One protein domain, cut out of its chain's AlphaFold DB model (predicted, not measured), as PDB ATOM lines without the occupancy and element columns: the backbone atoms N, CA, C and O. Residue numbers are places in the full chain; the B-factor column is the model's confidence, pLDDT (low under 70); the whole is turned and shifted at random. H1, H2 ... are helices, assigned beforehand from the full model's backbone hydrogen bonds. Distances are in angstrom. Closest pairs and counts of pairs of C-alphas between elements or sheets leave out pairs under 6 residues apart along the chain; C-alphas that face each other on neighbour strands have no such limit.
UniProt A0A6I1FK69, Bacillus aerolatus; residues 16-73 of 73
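AT A GLANCE: This is residues 16 to 73 of the 73 residues of a protein of Bacillus aerolatus (UniProt A0A6I1FK69). A lopsided helical hairpin: the long helix H1 is followed by the shorter H2, which folds back beside the later part of H1. After H2, the stretch of residues 55 to 73, with no named element, loops round and folds back over one side of the two helices. The printed part has 58 residues with two named helices, H1 then H2, and no named strand; the class is all helix. It is compact, with a radius of gyration of the C-alphas of 11.8 A, yet elongated, spanning 37 by 23 by 13 A.

HOW THE PARTS SIT: H1, residues 19 to 36, and H2, residues 43 to 54, form a helical hairpin across a short link of 6 residues. They touch, H1 with residues 28 to 35 alone; the closest C-alphas, of Tyr 35 and Arg 46, are 6.1 A apart. They run opposite ways at a shallow tilt of 17 degrees. In H1 and H2 every O i to N i+4 pair is within hydrogen-bond range.

IN THESE COORDINATES: H1 begins at C-alpha 19 (4.958, 16.462, -13.780) and is 25.5 A long. H2 is 16.5 A long and ends at C-alpha 54 (-14.808, 14.030, -7.799).

THE WHOLE: The two C-alphas farthest apart, of Asp 18 and Thr 41, are 38.0 A apart. The printed part has no cut. Residue 73, the chain's last, has pLDDT under 70.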
ATOM      1  N   GLY A  16       6.249  12.651  -5.565       94.81
ATOM      2  CA  GLY A  16       5.227  13.696  -5.546       94.81
ATOM      3  C   GLY A  16       5.562  14.957  -6.359       94.81
ATOM      4  O   GLY A  16       4.714  15.838  -6.464       94.81
ATOM      5  N   THR A  17       6.752  15.111  -6.932       96.50
ATOM      6  CA  THR A  17       7.048  16.228  -7.849       96.50
ATOM      7  C   THR A  17       6.983  15.817  -9.315       96.50
ATOM      8  O   THR A  17       7.394  16.590 -10.176       96.50
ATOM      9  N   ASP A  18       6.499  14.608  -9.601       97.69
ATOM     10  CA  ASP A  18       6.277  14.143 -10.962       97.69
ATOM     11  C   ASP A  18       5.364  15.114 -11.749       97.69
ATOM     12  O   ASP A  18       4.338  15.552 -11.208       97.69
ATOM     13  N   PRO A  19       5.713  15.483 -12.998       97.25
ATOM     14  CA  PRO A  19       4.958  16.462 -13.780       97.25
ATOM     15  C   PRO A  19       3.478  16.116 -13.983       97.25
ATOM     16  O   PRO A  19       2.643  17.027 -13.959       97.25
ATOM     17  N   ASP A  20       3.130  14.836 -14.138       95.31
ATOM     18  CA  ASP A  20       1.741  14.420 -14.348       95.31
ATOM     19  C   ASP A  20       0.934  14.585 -13.056       95.31
ATOM     20  O   ASP A  20      -0.149  15.178 -13.054       95.31
ATOM     21  N   LEU A  21       1.510  14.175 -11.921       97.00
ATOM     22  CA  LEU A  21       0.896  14.383 -10.607       97.00
ATOM     23  C   LEU A  21       0.768  15.867 -10.248       97.00
ATOM     24  O   LEU A  21      -0.220  16.261  -9.625       97.00
ATOM     25  N   LEU A  22       1.733  16.704 -10.638       97.06
ATOM     26  CA  LEU A  22       1.651  18.155 -10.456       97.06
ATOM     27  C   LEU A  22       0.519  18.765 -11.286       97.06
ATOM     28  O   LEU A  22      -0.235  19.589 -10.765       97.06
ATOM     29  N   LYS A  23       0.368  18.353 -12.549       96.31
ATOM     30  CA  LYS A  23      -0.717  18.812 -13.427       96.31
ATOM     31  C   LYS A  23      -2.090  18.482 -12.837       96.31
ATOM     32  O   LYS A  23      -2.963  19.350 -12.803       96.31
ATOM     33  N   GLU A  24      -2.264  17.268 -12.320       95.81
ATOM     34  CA  GLU A  24      -3.508  16.855 -11.661       95.81
ATOM     35  C   GLU A  24      -3.780  17.666 -10.388       95.81
ATOM     36  O   GLU A  24      -4.885  18.191 -10.215       95.81
ATOM     37  N   ARG A  25      -2.753  17.877  -9.553       96.56
ATOM     38  CA  ARG A  25      -2.849  18.722  -8.353       96.56
ATOM     39  C   ARG A  25      -3.253  20.158  -8.669       96.56
ATOM     40  O   ARG A  25      -4.056  20.759  -7.956       96.56
ATOM     41  N   LEU A  26      -2.699  20.734  -9.735       96.94
ATOM     42  CA  LEU A  26      -3.049  22.086 -10.172       96.94
ATOM     43  C   LEU A  26      -4.507  22.174 -10.630       96.94
ATOM     44  O   LEU A  26      -5.176  23.162 -10.315       96.94
ATOM     45  N   ASN A  27      -5.026  21.148 -11.311       96.38
ATOM     46  CA  ASN A  27      -6.435  21.114 -11.693       96.38
ATOM     47  C   ASN A  27      -7.363  21.020 -10.469       96.38
ATOM     48  O   ASN A  27      -8.289  21.822 -10.350       96.38
ATOM     49  N   ALA A  28      -7.070  20.132  -9.512       97.19
ATOM     50  CA  ALA A  28      -7.845  20.016  -8.272       97.19
ATOM     51  C   ALA A  28      -7.844  21.331  -7.467       97.19
ATOM     52  O   ALA A  28      -8.888  21.807  -7.012       97.19
ATOM     53  N   ARG A  29      -6.689  22.004  -7.369       97.38
ATOM     54  CA  ARG A  29      -6.564  23.335  -6.743       97.38
ATOM     55  C   ARG A  29      -7.344  24.424  -7.478       97.38
ATOM     56  O   ARG A  29      -7.895  25.322  -6.844       97.38
ATOM     57  N   ARG A  30      -7.392  24.380  -8.814       98.12
ATOM     58  CA  ARG A  30      -8.207  25.310  -9.611       98.12
ATOM     59  C   ARG A  30      -9.688  25.128  -9.281       98.12
ATOM     60  O   ARG A  30     -10.354  26.122  -9.009       98.12
ATOM     61  N   LEU A  31     -10.173  23.889  -9.276       97.88
ATOM     62  CA  LEU A  31     -11.578  23.568  -9.028       97.88
ATOM     63  C   LEU A  31     -12.011  23.888  -7.600       97.88
ATOM     64  O   LEU A  31     -12.998  24.590  -7.410       97.88
ATOM     65  N   THR A  32     -11.227  23.472  -6.604       97.94
ATOM     66  CA  THR A  32     -11.480  23.815  -5.193       97.94
ATOM     67  C   THR A  32     -11.498  25.328  -4.970       97.94
ATOM     68  O   THR A  32     -12.360  25.830  -4.258       97.94
ATOM     69  N   ARG A  33     -10.614  26.097  -5.627       98.25
ATOM     70  CA  ARG A  33     -10.653  27.569  -5.575       98.25
ATOM     71  C   ARG A  33     -11.934  28.142  -6.179       98.25
ATOM     72  O   ARG A  33     -12.535  29.007  -5.554       98.25
ATOM     73  N   LEU A  34     -12.341  27.681  -7.364       98.31
ATOM     74  CA  LEU A  34     -13.588  28.130  -7.993       98.31
ATOM     75  C   LEU A  34     -14.800  27.797  -7.118       98.31
ATOM     76  O   LEU A  34     -15.682  28.636  -6.963       98.31
ATOM     77  N   TYR A  35     -14.807  26.610  -6.511       98.31
ATOM     78  CA  TYR A  35     -15.858  26.151  -5.609       98.31
ATOM     79  C   TYR A  35     -15.954  27.013  -4.351       98.31
ATOM     80  O   TYR A  35     -17.023  27.513  -4.013       98.31
ATOM     81  N   ASN A  36     -14.820  27.269  -3.701       98.31
ATOM     82  CA  ASN A  36     -14.763  28.057  -2.470       98.31
ATOM     83  C   ASN A  36     -15.111  29.540  -2.668       98.31
ATOM     84  O   ASN A  36     -15.317  30.246  -1.688       98.31
ATOM     85  N   GLN A  37     -15.152  30.016  -3.914       98.31
ATOM     86  CA  GLN A  37     -15.540  31.381  -4.284       98.31
ATOM     87  C   GLN A  37     -17.009  31.489  -4.728       98.31
ATOM     88  O   GLN A  37     -17.434  32.558  -5.160       98.31
ATOM     89  N   THR A  38     -17.776  30.397  -4.673       98.31
ATOM     90  CA  THR A  38     -19.210  30.414  -4.997       98.31
ATOM     91  C   THR A  38     -20.041  31.028  -3.874       98.31
ATOM     92  O   THR A  38     -19.758  30.819  -2.692       98.31
ATOM     93  N   LEU A  39     -21.112  31.728  -4.246       98.00
ATOM     94  CA  LEU A  39     -22.100  32.237  -3.296       98.00
ATOM     95  C   LEU A  39     -22.995  31.104  -2.780       98.00
ATOM     96  O   LEU A  39     -23.097  30.037  -3.386       98.00
ATOM     97  N   GLU A  40     -23.683  31.340  -1.670       95.38
ATOM     98  CA  GLU A  40     -24.688  30.435  -1.108       95.38
ATOM     99  C   GLU A  40     -25.853  30.164  -2.077       95.38
ATOM    100  O   GLU A  40     -26.472  29.105  -2.025       95.38
ATOM    101  N   THR A  41     -26.104  31.080  -3.019       96.94
ATOM    102  CA  THR A  41     -27.137  30.952  -4.058       96.94
ATOM    103  C   THR A  41     -26.683  30.182  -5.303       96.94
ATOM    104  O   THR A  41     -27.506  29.859  -6.157       96.94
ATOM    105  N   ASP A  42     -25.395  29.846  -5.431       97.38
ATOM    106  CA  ASP A  42     -24.809  29.227  -6.631       97.38
ATOM    107  C   ASP A  42     -24.977  27.689  -6.663       97.38
ATOM    108  O   ASP A  42     -24.068  26.957  -7.060       97.38
ATOM    109  N   GLY A  43     -26.132  27.159  -6.247       95.81
ATOM    110  CA  GLY A  43     -26.342  25.715  -6.038       95.81
ATOM    111  C   GLY A  43     -26.006  24.829  -7.251       95.81
ATOM    112  O   GLY A  43     -25.307  23.819  -7.118       95.81
ATOM    113  N   ASN A  44     -26.424  25.237  -8.455       96.44
ATOM    114  CA  ASN A  44     -26.131  24.497  -9.692       96.44
ATOM    115  C   ASN A  44     -24.628  24.481  -9.997       96.44
ATOM    116  O   ASN A  44     -24.050  23.422 -10.231       96.44
ATOM    117  N   LYS A  45     -23.971  25.639  -9.897       97.31
ATOM    118  CA  LYS A  45     -22.530  25.779 -10.131       97.31
ATOM    119  C   LYS A  45     -21.709  25.017  -9.089       97.31
ATOM    120  O   LYS A  45     -20.713  24.389  -9.437       97.31
ATOM    121  N   ARG A  46     -22.130  25.025  -7.817       97.62
ATOM    122  CA  ARG A  46     -21.532  24.193  -6.759       97.62
ATOM    123  C   ARG A  46     -21.607  22.712  -7.133       97.62
ATOM    124  O   ARG A  46     -20.602  22.015  -7.043       97.62
ATOM    125  N   THR A  47     -22.766  22.257  -7.604       96.75
ATOM    126  CA  THR A  47     -22.970  20.867  -8.039       96.75
ATOM    127  C   THR A  47     -22.067  20.503  -9.216       96.75
ATOM    128  O   THR A  47     -21.401  19.472  -9.173       96.75
ATOM    129  N   GLU A  48     -22.000  21.346 -10.248       96.44
ATOM    130  CA  GLU A  48     -21.139  21.131 -11.420       96.44
ATOM    131  C   GLU A  48     -19.660  21.034 -11.032       96.44
ATOM    132  O   GLU A  48     -18.985  20.076 -11.407       96.44
ATOM    133  N   LEU A  49     -19.176  21.973 -10.213       97.38
ATOM    134  CA  LEU A  49     -17.786  21.999  -9.760       97.38
ATOM    135  C   LEU A  49     -17.422  20.772  -8.918       97.38
ATOM    136  O   LEU A  49     -16.329  20.234  -9.084       97.38
ATOM    137  N   LEU A  50     -18.315  20.304  -8.038       97.00
ATOM    138  CA  LEU A  50     -18.066  19.085  -7.260       97.00
ATOM    139  C   LEU A  50     -18.083  17.826  -8.132       97.00
ATOM    140  O   LEU A  50     -17.284  16.921  -7.902       97.00
ATOM    141  N   LYS A  51     -18.954  17.761  -9.145       95.88
ATOM    142  CA  LYS A  51     -18.985  16.640 -10.095       95.88
ATOM    143  C   LYS A  51     -17.719  16.581 -10.945       95.88
ATOM    144  O   LYS A  51     -17.176  15.498 -11.130       95.88
ATOM    145  N   GLU A  52     -17.219  17.729 -11.400       95.75
ATOM    146  CA  GLU A  52     -15.928  17.810 -12.095       95.75
ATOM    147  C   GLU A  52     -14.761  17.439 -11.160       95.75
ATOM    148  O   GLU A  52     -13.815  16.781 -11.588       95.75
ATOM    149  N   LEU A  53     -14.829  17.824  -9.879       96.25
ATOM    150  CA  LEU A  53     -13.770  17.577  -8.898       96.25
ATOM    151  C   LEU A  53     -13.675  16.118  -8.430       96.25
ATOM    152  O   LEU A  53     -12.577  15.666  -8.121       96.25
ATOM    153  N   PHE A  54     -14.791  15.397  -8.336       94.94
ATOM    154  CA  PHE A  54     -14.808  14.030  -7.799       94.94
ATOM    155  C   PHE A  54     -14.896  12.927  -8.846       94.94
ATOM    156  O   PHE A  54     -14.876  11.766  -8.451       94.94
ATOM    157  N   GLY A  55     -15.066  13.271 -10.128       89.31
ATOM    158  CA  GLY A  55     -15.149  12.323 -11.245       89.31
ATOM    159  C   GLY A  55     -16.429  11.476 -11.255       89.31
ATOM    160  O   GLY A  55     -17.161  11.451 -12.245       89.31
ATOM    161  N   SER A  56     -16.741  10.817 -10.140       91.62
ATOM    162  CA  SER A  56     -17.962  10.064  -9.878       91.62
ATOM    163  C   SER A  56     -18.644  10.568  -8.604       91.62
ATOM    164  O   SER A  56     -18.008  10.842  -7.590       91.62
ATOM    165  N   THR A  57     -19.964  10.728  -8.657       94.88
ATOM    166  CA  THR A  57     -20.763  11.252  -7.540       94.88
ATOM    167  C   THR A  57     -22.132  10.580  -7.509       94.88
ATOM    168  O   THR A  57     -22.576  10.002  -8.504       94.88
ATOM    169  N   GLY A  58     -22.813  10.663  -6.365       93.06
ATOM    170  CA  GLY A  58     -24.234  10.339  -6.273       93.06
ATOM    171  C   GLY A  58     -25.117  11.369  -6.990       93.06
ATOM    172  O   GLY A  58     -24.638  12.342  -7.573       93.06
ATOM    173  N   ARG A  59     -26.438  11.163  -6.927       90.69
ATOM    174  CA  ARG A  59     -27.412  12.114  -7.489       90.69
ATOM    175  C   ARG A  59     -27.308  13.481  -6.812       90.69
ATOM    176  O   ARG A  59     -27.168  14.488  -7.505       90.69
ATOM    177  N   ASP A  60     -27.343  13.461  -5.485       91.75
ATOM    178  CA  ASP A  60     -27.365  14.632  -4.622       91.75
ATOM    179  C   ASP A  60     -26.040  14.712  -3.861       91.75
ATOM    180  O   ASP A  60     -25.602  13.734  -3.250       91.75
ATOM    181  N   LEU A  61     -25.382  15.868  -3.925       94.19
ATOM    182  CA  LEU A  61     -24.143  16.124  -3.205       94.19
ATOM    183  C   LEU A  61     -24.061  17.577  -2.763       94.19
ATOM    184  O   LEU A  61     -24.449  18.492  -3.487       94.19
ATOM    185  N   TYR A  62     -23.518  17.766  -1.569       95.06
ATOM    186  CA  TYR A  62     -23.304  19.071  -0.977       95.06
ATOM    187  C   TYR A  62     -22.071  19.021  -0.084       95.06
ATOM    188  O   TYR A  62     -21.869  18.053   0.649       95.06
ATOM    189  N   ILE A  63     -21.260  20.072  -0.144       96.44
ATOM    190  CA  ILE A  63     -20.163  20.320   0.785       96.44
ATOM    191  C   ILE A  63     -20.277  21.788   1.187       96.44
ATOM    192  O   ILE A  63     -20.518  22.641   0.343       96.44
ATOM    193  N   GLU A  64     -20.137  22.112   2.466       96.62
ATOM    194  CA  GLU A  64     -20.065  23.521   2.860       96.62
ATOM    195  C   GLU A  64     -18.661  24.053   2.529       96.62
ATOM    196  O   GLU A  64     -17.675  23.452   2.975       96.62
ATOM    197  N   PRO A  65     -18.509  25.142   1.749       95.62
ATOM    198  CA  PRO A  65     -17.208  25.773   1.584       95.62
ATOM    199  C   PRO A  65     -16.613  26.235   2.931       95.62
ATOM    200  O   PRO A  65     -17.327  26.684   3.820       95.62
ATOM    201  N   ALA A  66     -15.294  26.199   3.130       96.56
ATOM    202  CA  ALA A  66     -14.267  25.870   2.146       96.56
ATOM    203  C   ALA A  66     -13.861  24.383   2.143       96.56
ATOM    204  O   ALA A  66     -13.611  23.787   3.187       96.56
ATOM    205  N   PHE A  67     -13.671  23.826   0.945       96.88
ATOM    206  CA  PHE A  67     -13.185  22.467   0.704       96.88
ATOM    207  C   PHE A  67     -11.770  22.457   0.102       96.88
ATOM    208  O   PHE A  67     -11.395  23.358  -0.658       96.88
ATOM    209  N   ARG A  68     -10.970  21.431   0.424       96.31
ATOM    210  CA  ARG A  68      -9.638  21.194  -0.159       96.31
ATOM    211  C   ARG A  68      -9.410  19.702  -0.390       96.31
ATOM    212  O   ARG A  68      -9.681  18.897   0.494       96.31
ATOM    213  N   CYS A  69      -8.839  19.365  -1.539       95.25
ATOM    214  CA  CYS A  69      -8.319  18.038  -1.855       95.25
ATOM    215  C   CYS A  69      -7.069  18.167  -2.737       95.25
ATOM    216  O   CYS A  69      -6.857  19.200  -3.383       95.25
ATOM    217  N   ASP A  70      -6.238  17.126  -2.747       94.25
ATOM    218  CA  ASP A  70      -5.003  17.125  -3.531       94.25
ATOM    219  C   ASP A  70      -5.224  16.709  -4.985       94.25
ATOM    220  O   ASP A  70      -4.543  17.218  -5.869       94.25
ATOM    221  N   TYR A  71      -6.182  15.825  -5.255       93.25
ATOM    222  CA  TYR A  71      -6.415  15.269  -6.584       93.25
ATOM    223  C   TYR A  71      -7.904  15.253  -6.919       93.25
ATOM    224  O   TYR A  71      -8.752  15.294  -6.025       93.25
ATOM    225  N   VAL A  72      -8.195  15.207  -8.222       80.12
ATOM    226  CA  VAL A  72      -9.519  14.810  -8.708       80.12
ATOM    227  C   VAL A  72      -9.688  13.332  -8.361       80.12
ATOM    228  O   VAL A  72      -8.761  12.553  -8.608       80.12
ATOM    229  N   LEU A  73     -10.805  12.991  -7.720       65.81
ATOM    230  CA  LEU A  73     -11.110  11.615  -7.312       65.81
ATOM    231  C   LEU A  73     -11.758  10.811  -8.446       65.81
ATOM    232  O   LEU A  73     -12.286  11.435  -9.392       65.81
TER     233      LEU A  73